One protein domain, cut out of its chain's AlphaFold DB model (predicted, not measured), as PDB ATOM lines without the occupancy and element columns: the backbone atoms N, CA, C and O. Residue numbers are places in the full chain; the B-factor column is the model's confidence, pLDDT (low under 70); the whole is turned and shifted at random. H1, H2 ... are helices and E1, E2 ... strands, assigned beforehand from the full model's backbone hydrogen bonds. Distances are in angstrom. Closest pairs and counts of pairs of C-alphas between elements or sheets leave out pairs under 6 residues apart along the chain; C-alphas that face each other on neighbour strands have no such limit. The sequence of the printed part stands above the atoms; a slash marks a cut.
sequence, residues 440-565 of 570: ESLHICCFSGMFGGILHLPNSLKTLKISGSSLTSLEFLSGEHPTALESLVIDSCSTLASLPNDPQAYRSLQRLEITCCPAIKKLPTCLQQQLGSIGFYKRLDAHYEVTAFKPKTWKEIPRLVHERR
ATOM      1  N   GLU A 440      32.578  61.602 -20.682       86.75
ATOM      2  CA  GLU A 440      31.456  60.657 -20.672       86.75
ATOM      3  C   GLU A 440      31.505  59.674 -21.850       86.75
ATOM      4  O   GLU A 440      31.069  58.527 -21.718       86.75
ATOM      5  N   SER A 441      32.039  60.101 -22.999       85.75
ATOM      6  CA  SER A 441      32.082  59.303 -24.226       85.75
ATOM      7  C   SER A 441      33.445  59.369 -24.915       85.75
ATOM      8  O   SER A 441      33.952  60.450 -25.223       85.75
ATOM      9  N   LEU A 442      34.029  58.200 -25.191       87.88
ATOM     10  CA  LEU A 442      35.297  58.060 -25.905       87.88
ATOM     11  C   LEU A 442      35.150  57.112 -27.093       87.88
ATOM     12  O   LEU A 442      34.918  55.913 -26.916       87.88
ATOM     13  N   HIS A 443      35.338  57.639 -28.300       86.31
ATOM     14  CA  HIS A 443      35.334  56.881 -29.545       86.31
ATOM     15  C   HIS A 443      36.715  56.952 -30.214       86.31
ATOM     16  O   HIS A 443      37.178  58.028 -30.574       86.31
ATOM     17  N   ILE A 444      37.370  55.810 -30.417       83.69
ATOM     18  CA  ILE A 444      38.664  55.695 -31.102       83.69
ATOM     19  C   ILE A 444      38.515  54.663 -32.224       83.69
ATOM     20  O   ILE A 444      38.065  53.550 -31.970       83.69
ATOM     21  N   CYS A 445      38.844  55.005 -33.471       81.56
ATOM     22  CA  CYS A 445      38.661  54.119 -34.630       81.56
ATOM     23  C   CYS A 445      39.860  54.157 -35.596       81.56
ATOM     24  O   CYS A 445      40.373  55.230 -35.906       81.56
ATOM     25  N   CYS A 446      40.241  53.005 -36.155       63.25
ATOM     26  CA  CYS A 446      41.214  52.863 -37.252       63.25
ATOM     27  C   CYS A 446      42.553  53.571 -36.986       63.25
ATOM     28  O   CYS A 446      43.028  54.368 -37.795       63.25
ATOM     29  N   PHE A 447      43.148  53.297 -35.833       62.56
ATOM     30  CA  PHE A 447      44.333  53.986 -35.351       62.56
ATOM     31  C   PHE A 447      45.569  53.104 -35.581       62.56
ATOM     32  O   PHE A 447      45.791  52.149 -34.841       62.56
ATOM     33  N   SER A 448      46.371  53.389 -36.617       56.69
ATOM     34  CA  SER A 448      47.600  52.615 -36.902       56.69
ATOM     35  C   SER A 448      48.852  53.170 -36.209       56.69
ATOM     36  O   SER A 448      49.932  52.609 -36.375       56.69
ATOM     37  N   GLY A 449      48.718  54.291 -35.490       53.16
ATOM     38  CA  GLY A 449      49.819  55.166 -35.081       53.16
ATOM     39  C   GLY A 449      50.461  54.937 -33.719       53.16
ATOM     40  O   GLY A 449      51.359  55.695 -33.360       53.16
ATOM     41  N   MET A 450      50.057  53.932 -32.941       55.75
ATOM     42  CA  MET A 450      50.616  53.747 -31.596       55.75
ATOM     43  C   MET A 450      51.355  52.424 -31.423       55.75
ATOM     44  O   MET A 450      50.787  51.345 -31.535       55.75
ATOM     45  N   PHE A 451      52.638  52.512 -31.080       46.59
ATOM     46  CA  PHE A 451      53.329  51.441 -30.369       46.59
ATOM     47  C   PHE A 451      52.664  51.290 -28.992       46.59
ATOM     48  O   PHE A 451      52.304  52.293 -28.385       46.59
ATOM     49  N   GLY A 452      52.443  50.048 -28.557       55.44
ATOM     50  CA  GLY A 452      51.588  49.683 -27.423       55.44
ATOM     51  C   GLY A 452      51.735  50.519 -26.144       55.44
ATOM     52  O   GLY A 452      52.784  51.086 -25.857       55.44
ATOM     53  N   GLY A 453      50.666  50.553 -25.348       68.44
ATOM     54  CA  GLY A 453      50.598  51.322 -24.109       68.44
ATOM     55  C   GLY A 453      49.286  51.108 -23.355       68.44
ATOM     56  O   GLY A 453      48.365  50.446 -23.851       68.44
ATOM     57  N   ILE A 454      49.237  51.671 -22.147       67.81
ATOM     58  CA  ILE A 454      48.075  51.651 -21.257       67.81
ATOM     59  C   ILE A 454      47.276  52.939 -21.483       67.81
ATOM     60  O   ILE A 454      47.830  54.037 -21.432       67.81
ATOM     61  N   LEU A 455      45.973  52.809 -21.731       77.69
ATOM     62  CA  LEU A 455      45.053  53.949 -21.740       77.69
ATOM     63  C   LEU A 455      44.345  54.036 -20.389       77.69
ATOM     64  O   LEU A 455      43.604  53.114 -20.031       77.69
ATOM     65  N   HIS A 456      44.548  55.145 -19.674       75.19
ATOM     66  CA  HIS A 456      43.853  55.412 -18.422       75.19
ATOM     67  C   HIS A 456      42.499  56.071 -18.693       75.19
ATOM     68  O   HIS A 456      42.398  57.176 -19.227       75.19
ATOM     69  N   LEU A 457      41.438  55.358 -18.333       78.94
ATOM     70  CA  LEU A 457      40.055  55.766 -18.505       78.94
ATOM     71  C   LEU A 457      39.567  56.515 -17.250       78.94
ATOM     72  O   LEU A 457      39.826  56.060 -16.131       78.94
ATOM     73  N   PRO A 458      38.837  57.631 -17.406       78.69
ATOM     74  CA  PRO A 458      38.263  58.363 -16.286       78.69
ATOM     75  C   PRO A 458      37.006  57.662 -15.756       78.69
ATOM     76  O   PRO A 458      36.309  56.954 -16.487       78.69
ATOM     77  N   ASN A 459      36.678  57.893 -14.485       75.62
ATOM     78  CA  ASN A 459      35.556  57.212 -13.825       75.62
ATOM     79  C   ASN A 459      34.183  57.762 -14.255       75.62
ATOM     80  O   ASN A 459      33.164  57.112 -14.043       75.62
ATOM     81  N   SER A 460      34.135  58.928 -14.903       81.00
ATOM     82  CA  SER A 460      32.920  59.510 -15.496       81.00
ATOM     83  C   SER A 460      32.451  58.806 -16.777       81.00
ATOM     84  O   SER A 460      31.368  59.110 -17.281       81.00
ATOM     85  N   LEU A 461      33.259  57.896 -17.334       83.94
ATOM     86  CA  LEU A 461      33.037  57.330 -18.659       83.94
ATOM     87  C   LEU A 461      31.810  56.403 -18.697       83.94
ATOM     88  O   LEU A 461      31.761  55.381 -18.010       83.94
ATOM     89  N   LYS A 462      30.849  56.726 -19.570       87.94
ATOM     90  CA  LYS A 462      29.624  55.947 -19.826       87.94
ATOM     91  C   LYS A 462      29.721  55.128 -21.110       87.94
ATOM     92  O   LYS A 462      29.238  53.997 -21.160       87.94
ATOM     93  N   THR A 463      30.349  55.680 -22.148       87.44
ATOM     94  CA  THR A 463      30.478  55.032 -23.460       87.44
ATOM     95  C   THR A 463      31.937  54.920 -23.875       87.44
ATOM     96  O   THR A 463      32.644  55.919 -23.978       87.44
ATOM     97  N   LEU A 464      32.372  53.694 -24.171       89.25
ATOM     98  CA  LEU A 464      33.684  53.402 -24.734       89.25
ATOM     99  C   LEU A 464      33.529  52.626 -26.041       89.25
ATOM    100  O   LEU A 464      33.001  51.511 -26.049       89.25
ATOM    101  N   LYS A 465      34.022  53.198 -27.139       87.12
ATOM    102  CA  LYS A 465      34.107  52.540 -28.442       87.12
ATOM    103  C   LYS A 465      35.539  52.585 -28.952       87.12
ATOM    104  O   LYS A 465      36.052  53.661 -29.226       87.12
ATOM    105  N   ILE A 466      36.160  51.428 -29.127       86.75
ATOM    106  CA  ILE A 466      37.506  51.293 -29.681       86.75
ATOM    107  C   ILE A 466      37.434  50.333 -30.868       86.75
ATOM    108  O   ILE A 466      36.975  49.205 -30.718       86.75
ATOM    109  N   SER A 467      37.885  50.749 -32.049       84.12
ATOM    110  CA  SER A 467      38.025  49.846 -33.191       84.12
ATOM    111  C   SER A 467      39.365  49.985 -33.898       84.12
ATOM    112  O   SER A 467      39.851  51.096 -34.102       84.12
ATOM    113  N   GLY A 468      39.973  48.860 -34.286       73.56
ATOM    114  CA  GLY A 468      41.220  48.870 -35.057       73.56
ATOM    115  C   GLY A 468      42.346  49.639 -34.362       73.56
ATOM    116  O   GLY A 468      42.953  50.504 -34.987       73.56
ATOM    117  N   SER A 469      42.559  49.384 -33.065       72.88
ATOM    118  CA  SER A 469      43.598  50.038 -32.258       72.88
ATOM    119  C   SER A 469      44.767  49.100 -31.949       72.88
ATOM    120  O   SER A 469      44.610  47.876 -31.930       72.88
ATOM    121  N   SER A 470      45.923  49.694 -31.658       73.50
ATOM    122  CA  SER A 470      47.163  49.023 -31.250       73.50
ATOM    123  C   SER A 470      47.462  49.138 -29.739       73.50
ATOM    124  O   SER A 470      48.598  48.946 -29.300       73.50
ATOM    125  N   LEU A 471      46.445  49.443 -28.922       74.06
ATOM    126  CA  LEU A 471      46.550  49.488 -27.455       74.06
ATOM    127  C   LEU A 471      46.855  48.099 -26.882       74.06
ATOM    128  O   LEU A 471      46.438  47.089 -27.452       74.06
ATOM    129  N   THR A 472      47.569  48.027 -25.755       76.12
ATOM    130  CA  THR A 472      47.889  46.745 -25.090       76.12
ATOM    131  C   THR A 472      47.002  46.490 -23.882       76.12
ATOM    132  O   THR A 472      46.605  45.344 -23.649       76.12
ATOM    133  N   SER A 473      46.639  47.550 -23.158       78.62
ATOM    134  CA  SER A 473      45.857  47.471 -21.927       78.62
ATOM    135  C   SER A 473      44.960  48.694 -21.748       78.62
ATOM    136  O   SER A 473      45.284  49.798 -22.188       78.62
ATOM    137  N   LEU A 474      43.839  48.491 -21.061       80.00
ATOM    138  CA  LEU A 474      42.932  49.544 -20.611       80.00
ATOM    139  C   LEU A 474      42.836  49.483 -19.087       80.00
ATOM    140  O   LEU A 474      42.550  48.415 -18.538       80.00
ATOM    141  N   GLU A 475      43.021  50.614 -18.414       78.00
ATOM    142  CA  GLU A 475      42.962  50.712 -16.950       78.00
ATOM    143  C   GLU A 475      42.095  51.904 -16.534       78.00
ATOM    144  O   GLU A 475      42.111  52.931 -17.198       78.00
ATOM    145  N   PHE A 476      41.316  51.792 -15.456       68.81
ATOM    146  CA  PHE A 476      40.612  52.949 -14.888       68.81
ATOM    147  C   PHE A 476      41.531  53.706 -13.927       68.81
ATOM    148  O   PHE A 476      42.351  53.092 -13.241       68.81
ATOM    149  N   LEU A 477      41.381  55.029 -13.849       64.56
ATOM    150  CA  LEU A 477      42.045  55.822 -12.816       64.56
ATOM    151  C   LEU A 477      41.530  55.397 -11.433       64.56
ATOM    152  O   LEU A 477      40.329  55.362 -11.167       64.56
ATOM    153  N   SER A 478      42.448  55.063 -10.527       52.84
ATOM    154  CA  SER A 478      42.090  54.718  -9.149       52.84
ATOM    155  C   SER A 478      41.601  55.979  -8.430       52.84
ATOM    156  O   SER A 478      42.396  56.861  -8.119       52.84
ATOM    157  N   GLY A 479      40.290  56.090  -8.201       49.88
ATOM    158  CA  GLY A 479      39.654  57.275  -7.624       49.88
ATOM    159  C   GLY A 479      38.353  56.951  -6.889       49.88
ATOM    160  O   GLY A 479      37.736  55.916  -7.121       49.88
ATOM    161  N   GLU A 480      37.945  57.844  -5.985       45.28
ATOM    162  CA  GLU A 480      36.908  57.641  -4.953       45.28
ATOM    163  C   GLU A 480      35.475  57.387  -5.472       45.28
ATOM    164  O   GLU A 480      34.606  57.003  -4.689       45.28
ATOM    165  N   HIS A 481      35.206  57.578  -6.769       53.19
ATOM    166  CA  HIS A 481      33.872  57.435  -7.365       53.19
ATOM    167  C   HIS A 481      33.801  56.235  -8.329       53.19
ATOM    168  O   HIS A 481      34.692  56.092  -9.169       53.19
ATOM    169  N   PRO A 482      32.759  55.383  -8.242       55.34
ATOM    170  CA  PRO A 482      32.637  54.185  -9.069       55.34
ATOM    171  C   PRO A 482      32.297  54.525 -10.525       55.34
ATOM    172  O   PRO A 482      31.376  55.296 -10.791       55.34
ATOM    173  N   THR A 483      32.998  53.888 -11.460       65.38
ATOM    174  CA  THR A 483      32.700  53.964 -12.894       65.38
ATOM    175  C   THR A 483      31.359  53.299 -13.215       65.38
ATOM    176  O   THR A 483      31.066  52.224 -12.693       65.38
ATOM    177  N   ALA A 484      30.557  53.896 -14.100       74.12
ATOM    178  CA  ALA A 484      29.264  53.358 -14.536       74.12
ATOM    179  C   ALA A 484      29.196  53.253 -16.069       74.12
ATOM    180  O   ALA A 484      28.489  54.014 -16.728       74.12
ATOM    181  N   LEU A 485      29.937  52.303 -16.644       83.00
ATOM    182  CA  LEU A 485      29.959  52.109 -18.091       83.00
ATOM    183  C   LEU A 485      28.631  51.498 -18.564       83.00
ATOM    184  O   LEU A 485      28.231  50.428 -18.107       83.00
ATOM    185  N   GLU A 486      27.966  52.159 -19.506       88.81
ATOM    186  CA  GLU A 486      26.697  51.736 -20.110       88.81
ATOM    187  C   GLU A 486      26.918  50.998 -21.438       88.81
ATOM    188  O   GLU A 486      26.187  50.061 -21.773       88.81
ATOM    189  N   SER A 487      27.954  51.387 -22.188       88.38
ATOM    190  CA  SER A 487      28.270  50.829 -23.502       88.38
ATOM    191  C   SER A 487      29.766  50.577 -23.676       88.38
ATOM    192  O   SER A 487      30.563  51.515 -23.645       88.38
ATOM    193  N   LEU A 488      30.129  49.323 -23.950       89.38
ATOM    194  CA  LEU A 488      31.483  48.893 -24.300       89.38
ATOM    195  C   LEU A 488      31.488  48.242 -25.684       89.38
ATOM    196  O   LEU A 488      30.892  47.183 -25.874       89.38
ATOM    197  N   VAL A 489      32.184  48.852 -26.637       87.38
ATOM    198  CA  VAL A 489      32.373  48.321 -27.991       87.38
ATOM    199  C   VAL A 489      33.866  48.263 -28.287       87.38
ATOM    200  O   VAL A 489      34.527  49.294 -28.339       87.38
ATOM    201  N   ILE A 490      34.398  47.064 -28.489       87.62
ATOM    202  CA  ILE A 490      35.782  46.812 -28.876       87.62
ATOM    203  C   ILE A 490      35.756  45.935 -30.122       87.62
ATOM    204  O   ILE A 490      35.280  44.806 -30.077       87.62
ATOM    205  N   ASP A 491      36.268  46.442 -31.235       86.19
ATOM    206  CA  ASP A 491      36.293  45.692 -32.487       86.19
ATOM    207  C   ASP A 491      37.682  45.698 -33.130       86.19
ATOM    208  O   ASP A 491      38.391  46.704 -33.114       86.19
ATOM    209  N   SER A 492      38.084  44.581 -33.726       83.25
ATOM    210  CA  SER A 492      39.282  44.500 -34.572       83.25
ATOM    211  C   SER A 492      40.579  45.002 -33.897       83.25
ATOM    212  O   SER A 492      41.457  45.550 -34.560       83.25
ATOM    213  N   CYS A 493      40.712  44.855 -32.571       82.31
ATOM    214  CA  CYS A 493      41.901  45.263 -31.808       82.31
ATOM    215  C   CYS A 493      42.857  44.072 -31.638       82.31
ATOM    216  O   CYS A 493      42.619  43.173 -30.830       82.31
ATOM    217  N   SER A 494      43.949  44.053 -32.406       81.06
ATOM    218  CA  SER A 494      44.838  42.889 -32.507       81.06
ATOM    219  C   SER A 494      45.811  42.731 -31.337       81.06
ATOM    220  O   SER A 494      46.203  41.605 -31.037       81.06
ATOM    221  N   THR A 495      46.184  43.825 -30.669       80.88
ATOM    222  CA  THR A 495      47.201  43.853 -29.599       80.88
ATOM    223  C   THR A 495      46.620  43.957 -28.194       80.88
ATOM    224  O   THR A 495      47.341  43.713 -27.226       80.88
ATOM    225  N   LEU A 496      45.344  44.332 -28.070       82.31
ATOM    226  CA  LEU A 496      44.706  44.571 -26.782       82.31
ATOM    227  C   LEU A 496      44.621  43.251 -26.019       82.31
ATOM    228  O   LEU A 496      43.914  42.339 -26.433       82.31
ATOM    229  N   ALA A 497      45.381  43.127 -24.936       81.19
ATOM    230  CA  ALA A 497      45.522  41.887 -24.181       81.19
ATOM    231  C   ALA A 497      44.724  41.906 -22.876       81.19
ATOM    232  O   ALA A 497      44.305  40.846 -22.399       81.19
ATOM    233  N   SER A 498      44.510  43.092 -22.297       80.56
ATOM    234  CA  SER A 498      43.842  43.241 -21.006       80.56
ATOM    235  C   SER A 498      42.761  44.323 -21.018       80.56
ATOM    236  O   SER A 498      42.859  45.340 -21.704       80.56
ATOM    237  N   LEU A 499      41.704  44.061 -20.249       83.38
ATOM    238  CA  LEU A 499      40.599  44.974 -19.976       83.38
ATOM    239  C   LEU A 499      40.548  45.242 -18.463       83.38
ATOM    240  O   LEU A 499      41.017  44.389 -17.696       83.38
ATOM    241  N   PRO A 500      39.931  46.347 -18.012       79.56
ATOM    242  CA  PRO A 500      39.860  46.669 -16.595       79.56
ATOM    243  C   PRO A 500      39.122  45.574 -15.811       79.56
ATOM    244  O   PRO A 500      38.112  45.044 -16.265       79.56
ATOM    245  N   ASN A 501      39.595  45.223 -14.614       78.12
ATOM    246  CA  ASN A 501      38.937  44.219 -13.764       78.12
ATOM    247  C   ASN A 501      38.220  44.846 -12.558       78.12
ATOM    248  O   ASN A 501      38.215  44.273 -11.470       78.12
ATOM    249  N   ASP A 502      37.612  46.016 -12.747       78.94
ATOM    250  CA  ASP A 502      36.807  46.682 -11.721       78.94
ATOM    251  C   ASP A 502      35.358  46.141 -11.742       78.94
ATOM    252  O   ASP A 502      34.679  46.234 -12.771       78.94
ATOM    253  N   PRO A 503      34.851  45.557 -10.636       71.94
ATOM    254  CA  PRO A 503      33.461  45.118 -10.537       71.94
ATOM    255  C   PRO A 503      32.434  46.237 -10.717       71.94
ATOM    256  O   PRO A 503      31.338  45.957 -11.206       71.94
ATOM    257  N   GLN A 504      32.740  47.465 -10.285       75.44
ATOM    258  CA  GLN A 504      31.800  48.588 -10.342       75.44
ATOM    259  C   GLN A 504      31.588  49.060 -11.779       75.44
ATOM    260  O   GLN A 504      30.442  49.268 -12.173       75.44
ATOM    261  N   ALA A 505      32.661  49.090 -12.575       75.81
ATOM    262  CA  ALA A 505      32.653  49.588 -13.948       75.81
ATOM    263  C   ALA A 505      31.589  48.942 -14.849       75.81
ATOM    264  O   ALA A 505      31.041  49.609 -15.720       75.81
ATOM    265  N   TYR A 506      31.276  47.659 -14.636       81.06
ATOM    266  CA  TYR A 506      30.384  46.882 -15.505       81.06
ATOM    267  C   TYR A 506      28.952  46.719 -14.982       81.06
ATOM    268  O   TYR A 506      28.151  46.045 -15.629       81.06
ATOM    269  N   ARG A 507      28.602  47.289 -13.819       81.12
ATOM    270  CA  ARG A 507      27.263  47.112 -13.220       81.12
ATOM    271  C   ARG A 507      26.137  47.721 -14.051       81.12
ATOM    272  O   ARG A 507      25.041  47.172 -14.065       81.12
ATOM    273  N   SER A 508      26.417  48.828 -14.729       84.44
ATOM    274  CA  SER A 508      25.445  49.566 -15.545       84.44
ATOM    275  C   SER A 508      25.474  49.165 -17.022       84.44
ATOM    276  O   SER A 508      24.803  49.798 -17.834       84.44
ATOM    277  N   LEU A 509      26.239  48.129 -17.391       84.62
ATOM    278  CA  LEU A 509      26.520  47.802 -18.785       84.62
ATOM    279  C   LEU A 509      25.279  47.244 -19.495       84.62
ATOM    280  O   LEU A 509      24.782  46.166 -19.170       84.62
ATOM    281  N   GLN A 510      24.809  47.963 -20.512       87.25
ATOM    282  CA  GLN A 510      23.649  47.597 -21.328       87.25
ATOM    283  C   GLN A 510      24.063  47.067 -22.704       87.25
ATOM    284  O   GLN A 510      23.417  46.166 -23.247       87.25
ATOM    285  N   ARG A 511      25.152  47.606 -23.263       87.44
ATOM    286  CA  ARG A 511      25.690  47.225 -24.571       87.44
ATOM    287  C   ARG A 511      27.111  46.687 -24.431       87.44
ATOM    288  O   ARG A 511      27.984  47.384 -23.923       87.44
ATOM    289  N   LEU A 512      27.344  45.476 -24.934       88.62
ATOM    290  CA  LEU A 512      28.670  44.864 -25.006       88.62
ATOM    291  C   LEU A 512      28.928  44.282 -26.398       88.62
ATOM    292  O   LEU A 512      28.247  43.349 -26.816       88.62
ATOM    293  N   GLU A 513      29.943  44.784 -27.086       88.25
ATOM    294  CA  GLU A 513      30.454  44.205 -28.330       88.25
ATOM    295  C   GLU A 513      31.965  44.007 -28.198       88.25
ATOM    296  O   GLU A 513      32.680  44.975 -27.966       88.25
ATOM    297  N   ILE A 514      32.448  42.764 -28.274       87.81
ATOM    298  CA  ILE A 514      33.884  42.447 -28.353       87.81
ATOM    299  C   ILE A 514      34.083  41.469 -29.505       87.81
ATOM    300  O   ILE A 514      33.798  40.277 -29.358       87.81
ATOM    301  N   THR A 515      34.559  41.971 -30.640       85.44
ATOM    302  CA  THR A 515      34.715  41.193 -31.876       85.44
ATOM    303  C   THR A 515      36.101  41.359 -32.482       85.44
ATOM    304  O   THR A 515      36.743  42.398 -32.330       85.44
ATOM    305  N   CYS A 516      36.593  40.325 -33.162       83.00
ATOM    306  CA  CYS A 516      37.883  40.330 -33.853       83.00
ATOM    307  C   CYS A 516      39.072  40.776 -32.965       83.00
ATOM    308  O   CYS A 516      39.972  41.477 -33.431       83.00
ATOM    309  N   CYS A 517      39.090  40.376 -31.685       83.44
ATOM    310  CA  CYS A 517      40.127  40.765 -30.710       83.44
ATOM    311  C   CYS A 517      40.949  39.546 -30.237       83.44
ATOM    312  O   CYS A 517      40.645  38.979 -29.185       83.44
ATOM    313  N   PRO A 518      41.980  39.105 -30.985       80.06
ATOM    314  CA  PRO A 518      42.686  37.845 -30.725       80.06
ATOM    315  C   PRO A 518      43.614  37.857 -29.497       80.06
ATOM    316  O   PRO A 518      43.892  36.794 -28.938       80.06
ATOM    317  N   ALA A 519      44.118  39.020 -29.070       82.88
ATOM    318  CA  ALA A 519      45.053  39.113 -27.943       82.88
ATOM    319  C   ALA A 519      44.373  39.001 -26.564       82.88
ATOM    320  O   ALA A 519      45.017  38.572 -25.600       82.88
ATOM    321  N   ILE A 520      43.073  39.299 -26.463       83.56
ATOM    322  CA  ILE A 520      42.300  39.122 -25.229       83.56
ATOM    323  C   ILE A 520      42.047  37.617 -25.038       83.56
ATOM    324  O   ILE A 520      41.093  37.032 -25.533       83.56
ATOM    325  N   LYS A 521      42.916  36.925 -24.301       79.44
ATOM    326  CA  LYS A 521      42.764  35.467 -24.109       79.44
ATOM    327  C   LYS A 521      41.608  35.102 -23.178       79.44
ATOM    328  O   LYS A 521      41.044  34.015 -23.287       79.44
ATOM    329  N   LYS A 522      41.302  35.969 -22.210       79.12
ATOM    330  CA  LYS A 522      40.254  35.771 -21.202       79.12
ATOM    331  C   LYS A 522      39.623  37.116 -20.867       79.12
ATOM    332  O   LYS A 522      40.340  38.088 -20.657       79.12
ATOM    333  N   LEU A 523      38.296  37.148 -20.759       82.94
ATOM    334  CA  LEU A 523      37.591  38.324 -20.246       82.94
ATOM    335  C   LEU A 523      37.834  38.482 -18.731       82.94
ATOM    336  O   LEU A 523      37.956  37.457 -18.051       82.94
ATOM    337  N   PRO A 524      37.853  39.714 -18.185       82.06
ATOM    338  CA  PRO A 524      37.953  39.960 -16.745       82.06
ATOM    339  C   PRO A 524      36.864  39.219 -15.964       82.06
ATOM    340  O   PRO A 524      35.729  39.102 -16.433       82.06
ATOM    341  N   THR A 525      37.174  38.734 -14.758       81.31
ATOM    342  CA  THR A 525      36.215  37.965 -13.943       81.31
ATOM    343  C   THR A 525      34.958  38.769 -13.631       81.31
ATOM    344  O   THR A 525      33.858  38.221 -13.639       81.31
ATOM    345  N   CYS A 526      35.118  40.073 -13.409       81.69
ATOM    346  CA  CYS A 526      34.026  41.010 -13.172       81.69
ATOM    347  C   CYS A 526      33.086  41.110 -14.382       81.69
ATOM    348  O   CYS A 526      31.874  40.960 -14.235       81.69
ATOM    349  N   LEU A 527      33.647  41.263 -15.588       81.44
ATOM    350  CA  LEU A 527      32.876  41.304 -16.830       81.44
ATOM    351  C   LEU A 527      32.160  39.968 -17.080       81.44
ATOM    352  O   LEU A 527      30.971  39.963 -17.387       81.44
ATOM    353  N   GLN A 528      32.843  38.832 -16.864       81.81
ATOM    354  CA  GLN A 528      32.255  37.489 -16.988       81.81
ATOM    355  C   GLN A 528      31.041  37.288 -16.074       81.81
ATOM    356  O   GLN A 528      30.058  36.672 -16.486       81.81
ATOM    357  N   GLN A 529      31.092  37.802 -14.842       81.19
ATOM    358  CA  GLN A 529      29.978  37.714 -13.895       81.19
ATOM    359  C   GLN A 529      28.765  38.545 -14.339       81.19
ATOM    360  O   GLN A 529      27.638  38.134 -14.069       81.19
ATOM    361  N   GLN A 530      28.981  39.657 -15.048       80.06
ATOM    362  CA  GLN A 530      27.909  40.521 -15.559       80.06
ATOM    363  C   GLN A 530      27.345  40.073 -16.916       80.06
ATOM    364  O   GLN A 530      26.258  40.500 -17.285       80.06
ATOM    365  N   LEU A 531      28.007  39.159 -17.640       79.94
ATOM    366  CA  LEU A 531      27.586  38.708 -18.979       79.94
ATOM    367  C   LEU A 531      26.153  38.166 -19.079       79.94
ATOM    368  O   LEU A 531      25.626  38.119 -20.193       79.94
ATOM    369  N   GLY A 532      25.580  37.682 -17.972       71.19
ATOM    370  CA  GLY A 532      24.197  37.197 -17.897       71.19
ATOM    371  C   GLY A 532      23.168  38.282 -17.559       71.19
ATOM    372  O   GLY A 532      21.981  38.060 -17.771       71.19
ATOM    373  N   SER A 533      23.614  39.436 -17.058       74.69
ATOM    374  CA  SER A 533      22.776  40.578 -16.670       74.69
ATOM    375  C   SER A 533      22.606  41.606 -17.798       74.69
ATOM    376  O   SER A 533      21.725  42.457 -17.724       74.69
ATOM    377  N   ILE A 534      23.438  41.538 -18.845       77.50
ATOM    378  CA  ILE A 534      23.397  42.449 -19.999       77.50
ATOM    379  C   ILE A 534      22.168  42.112 -20.853       77.50
ATOM    380  O   ILE A 534      22.177  41.140 -21.609       77.50
ATOM    381  N   GLY A 535      21.101  42.899 -20.710       62.25
ATOM    382  CA  GLY A 535      19.803  42.609 -21.329       62.25
ATOM    383  C   GLY A 535      19.565  43.207 -22.720       62.25
ATOM    384  O   GLY A 535      18.696  42.712 -23.429       62.25
ATOM    385  N   PHE A 536      20.293  44.259 -23.122       78.12
ATOM    386  CA  PHE A 536      19.936  45.039 -24.319       78.12
ATOM    387  C   PHE A 536      20.641  44.565 -25.598       78.12
ATOM    388  O   PHE A 536      19.977  44.199 -26.565       78.12
ATOM    389  N   TYR A 537      21.977  44.561 -25.633       81.38
ATOM    390  CA  TYR A 537      22.723  44.099 -26.809       81.38
ATOM    391  C   TYR A 537      24.067  43.498 -26.414       81.38
ATOM    392  O   TYR A 537      24.865  44.131 -25.718       81.38
ATOM    393  N   LYS A 538      24.331  42.283 -26.896       84.31
ATOM    394  CA  LYS A 538      25.560  41.545 -26.628       84.31
ATOM    395  C   LYS A 538      26.040  40.836 -27.886       84.31
ATOM    396  O   LYS A 538      25.296  40.050 -28.469       84.31
ATOM    397  N   ARG A 539      27.298  41.060 -28.251       83.12
ATOM    398  CA  ARG A 539      27.984  40.348 -29.329       83.12
ATOM    399  C   ARG A 539      29.422  40.070 -28.914       83.12
ATOM    400  O   ARG A 539      30.167  40.996 -28.617       83.12
ATOM    401  N   LEU A 540      29.808  38.805 -28.847       83.81
ATOM    402  CA  LEU A 540      31.164  38.399 -28.485       83.81
ATOM    403  C   LEU A 540      31.708  37.449 -29.548       83.81
ATOM    404  O   LEU A 540      30.939  36.695 -30.141       83.81
ATOM    405  N   ASP A 541      33.022  37.448 -29.764       80.62
ATOM    406  CA  ASP A 541      33.649  36.373 -30.536       80.62
ATOM    407  C   ASP A 541      33.341  35.003 -29.907       80.62
ATOM    408  O   ASP A 541      33.275  34.842 -28.680       80.62
ATOM    409  N   ALA A 542      33.204  33.992 -30.766       65.00
ATOM    410  CA  ALA A 542      32.775  32.650 -30.381       65.00
ATOM    411  C   ALA A 542      33.637  32.023 -29.264       65.00
ATOM    412  O   ALA A 542      33.125  31.259 -28.445       65.00
ATOM    413  N   HIS A 543      34.933  32.351 -29.174       69.94
ATOM    414  CA  HIS A 543      35.809  31.810 -28.127       69.94
ATOM    415  C   HIS A 543      35.510  32.363 -26.726       69.94
ATOM    416  O   HIS A 543      35.793  31.674 -25.744       69.94
ATOM    417  N   TYR A 544      34.887  33.540 -26.604       66.50
ATOM    418  CA  TYR A 544      34.424  34.058 -25.310       66.50
ATOM    419  C   TYR A 544      33.089  33.454 -24.888       66.50
ATOM    420  O   TYR A 544      32.881  33.208 -23.696       66.50
ATOM    421  N   GLU A 545      32.199  33.173 -25.843       59.50
ATOM    422  CA  GLU A 545      30.890  32.578 -25.560       59.50
ATOM    423  C   GLU A 545      31.032  31.211 -24.880       59.50
ATOM    424  O   GLU A 545      30.341  30.939 -23.898       59.50
ATOM    425  N   VAL A 546      32.009  30.398 -25.302       54.06
ATOM    426  CA  VAL A 546      32.287  29.073 -24.714       54.06
ATOM    427  C   VAL A 546      32.740  29.165 -23.249       54.06
ATOM    428  O   VAL A 546      32.403  28.296 -22.448       54.06
ATOM    429  N   THR A 547      33.455  30.230 -22.862       50.41
ATOM    430  CA  THR A 547      33.917  30.436 -21.472       50.41
ATOM    431  C   THR A 547      32.842  30.996 -20.534       50.41
ATOM    432  O   THR A 547      32.947  30.830 -19.318       50.41
ATOM    433  N   ALA A 548      31.791  31.620 -21.077       43.97
ATOM    434  CA  ALA A 548      30.676  32.173 -20.304       43.97
ATOM    435  C   ALA A 548      29.660  31.103 -19.849       43.97
ATOM    436  O   ALA A 548      28.900  31.324 -18.902       43.97
ATOM    437  N   PHE A 549      29.663  29.920 -20.471       41.69
ATOM    438  CA  PHE A 549      28.867  28.783 -20.018       41.69
ATOM    439  C   PHE A 549      29.545  28.101 -18.823       41.69
ATOM    440  O   PHE A 549      30.500  27.340 -18.961       41.69
ATOM    441  N   LYS A 550      29.032  28.355 -17.610       43.59
ATOM    442  CA  LYS A 550      29.462  27.624 -16.410       43.59
ATOM    443  C   LYS A 550      29.261  26.100 -16.586       43.59
ATOM    444  O   LYS A 550      28.234  25.672 -17.114       43.59
ATOM    445  N   PRO A 551      30.167  25.268 -16.037       43.16
ATOM    446  CA  PRO A 551      30.279  23.819 -16.251       43.16
ATOM    447  C   PRO A 551      29.223  22.986 -15.495       43.16
ATOM    448  O   PRO A 551      29.523  21.920 -14.959       43.16
ATOM    449  N   LYS A 552      27.971  23.451 -15.400       41.91
ATOM    450  CA  LYS A 552      26.889  22.647 -14.798       41.91
ATOM    451  C   LYS A 552      26.306  21.621 -15.773       41.91
ATOM    452  O   LYS A 552      25.782  20.611 -15.323       41.91
ATOM    453  N   THR A 553      26.478  21.812 -17.079       43.97
ATOM    454  CA  THR A 553      25.981  20.887 -18.112       43.97
ATOM    455  C   THR A 553      27.002  19.832 -18.546       43.97
ATOM    456  O   THR A 553      26.618  18.840 -19.156       43.97
ATOM    457  N   TRP A 554      28.286  19.939 -18.170       47.22
ATOM    458  CA  TRP A 554      29.295  18.913 -18.496       47.22
ATOM    459  C   TRP A 554      29.007  17.537 -17.879       47.22
ATOM    460  O   TRP A 554      29.437  16.527 -18.432       47.22
ATOM    461  N   LYS A 555      28.233  17.469 -16.786       48.16
ATOM    462  CA  LYS A 555      27.790  16.193 -16.197       48.16
ATOM    463  C   LYS A 555      26.696  15.487 -17.012       48.16
ATOM    464  O   LYS A 555      26.502  14.290 -16.831       48.16
ATOM    465  N   GLU A 556      26.023  16.190 -17.923       45.91
ATOM    466  CA  GLU A 556      24.932  15.634 -18.739       45.91
ATOM    467  C   GLU A 556      25.327  15.388 -20.201       45.91
ATOM    468  O   GLU A 556      24.658  14.621 -20.892       45.91
ATOM    469  N   ILE A 557      26.460  15.933 -20.667       51.09
ATOM    470  CA  ILE A 557      26.966  15.701 -22.031       51.09
ATOM    471  C   ILE A 557      27.185  14.206 -22.334       51.09
ATOM    472  O   ILE A 557      26.740  13.766 -23.396       51.09
ATOM    473  N   PRO A 558      27.783  13.377 -21.450       54.28
ATOM    474  CA  PRO A 558      27.925  11.949 -21.735       54.28
ATOM    475  C   PRO A 558      26.573  11.237 -21.877       54.28
ATOM    476  O   PRO A 558      26.441  10.369 -22.736       54.28
ATOM    477  N   ARG A 559      25.556  11.631 -21.091       54.19
ATOM    478  CA  ARG A 559      24.193  11.074 -21.169       54.19
ATOM    479  C   ARG A 559      23.497  11.458 -22.472       54.19
ATOM    480  O   ARG A 559      23.045  10.570 -23.184       54.19
ATOM    481  N   LEU A 560      23.523  12.736 -22.848       49.41
ATOM    482  CA  LEU A 560      22.903  13.229 -24.086       49.41
ATOM    483  C   LEU A 560      23.588  12.683 -25.352       49.41
ATOM    484  O   LEU A 560      22.930  12.414 -26.358       49.41
ATOM    485  N   VAL A 561      24.910  12.472 -25.312       55.97
ATOM    486  CA  VAL A 561      25.657  11.822 -26.403       55.97
ATOM    487  C   VAL A 561      25.355  10.319 -26.466       55.97
ATOM    488  O   VAL A 561      25.311   9.757 -27.563       55.97
ATOM    489  N   HIS A 562      25.115   9.663 -25.326       52.34
ATOM    490  CA  HIS A 562      24.726   8.252 -25.281       52.34
ATOM    491  C   HIS A 562      23.289   8.034 -25.783       52.34
ATOM    492  O   HIS A 562      23.075   7.175 -26.638       52.34
ATOM    493  N   GLU A 563      22.337   8.871 -25.367       51.38
ATOM    494  CA  GLU A 563      20.938   8.834 -25.822       51.38
ATOM    495  C   GLU A 563      20.813   9.121 -27.327       51.38
ATOM    496  O   GLU A 563      20.136   8.383 -28.044       51.38
ATOM    497  N   ARG A 564      21.564  10.099 -27.866       48.28
ATOM    498  CA  ARG A 564      21.622  10.345 -29.324       48.28
ATOM    499  C   ARG A 564      22.259   9.205 -30.123       48.28
ATOM    500  O   ARG A 564      21.947   9.049 -31.303       48.28
ATOM    501  N   ARG A 565      23.173   8.432 -29.526       50.16
ATOM    502  CA  ARG A 565      23.777   7.254 -30.175       50.16
ATOM    503  C   ARG A 565      22.843   6.045 -30.158       50.16
ATOM    504  O   ARG A 565      22.891   5.272 -31.112       50.16
TER     505      ARG A 565
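This is residues 440 to 565 of the 570 residues of an uncharacterized protein of Aegilops tauschii subsp. strangulata (UniProt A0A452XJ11). The chain is wound in stacked turns, a short solenoid: the parallel strands E1, E3, E5, E6 and E7 stand side by side as one wall of the stack, and E2 and E4 form a short wall across the turns from E1 and E3. H1 lies in the turn from E6 to E7, H2 lies beyond the E7 end, and residues 550 to 565 stick out as a tail that ends in H3. The 126 printed residues have seven named strands and three named helices in the order E1 E2 E3 E4 E5 E6 H1 E7 H2 H3; the class is mixed, helices and strands, with under half of the residues, 54, in named elements. The whole is elongated, spanning 54 by 33 by 23 A, and only just compact, close to loose, with a radius of gyration of the C-alphas of 16.6 A.

The five-strand sheet has E1, residues 441 to 445, from C-alpha 441 at (32.082, 59.303, -24.226) over 13.4 A; E3, residues 463 to 467, 13.4 A; E5, residues 487 to 491, 13.1 A; E6, residues 511 to 515, 13.1 A; and E7, residues 537 to 540. The two-strand sheet has E2, residues 454 to 457, and E4, residues 473 to 476. H1 is residues 525 to 530, H2 residues 542 to 548, and H3 residues 557 to 565, 12.2 A long, ending at C-alpha 565 at (23.777, 7.254, -30.175).

The larger sheet runs E1 E3 E5 E6 E7, with edge strands E1 and E7. E1 and E3 are parallel at 5 degrees, with N 442 and O 463 2.9 A apart, within hydrogen-bond range. E3 and E5 are parallel at 4 degrees, with N 466 and O 489 at 2.8 A. E5 and E6 are parallel at 10 degrees, with N 490 and O 513 at 2.8 A. E6 and E7 are parallel at 20 degrees, with N 512 and O 537 at 2.9 A. E6, H1 and E7 form a strand-helix-strand unit, two parallel neighbour strands with a helix between, whose crossover is right-handed. E2 and E4 are parallel at 29 degrees, with N 457 and O 475 at 2.8 A. H1 and H2 are close but not clearly touching, about perpendicular at 88 degrees; their closest C-alphas, of Gln 528 and Ala 548, are 6.5 A apart. H2 and H3 are apart. Every O i to N i+4 pair is within hydrogen-bond range in H1 and H3, and 2 of 3 in H2.

Without residues 550 to 565, which stand free, the body spans 35 by 35 by 20 A. The C-alphas farthest apart, of Glu 480 and Arg 565, are 57.9 A apart. The printed part has no cut, and the link from E5 to E6, 19 residues, is long. Mean pLDDT of the printed part is 72.6; residues 446 to 454, 476 to 483, 535 and 542 to 565 are under 70.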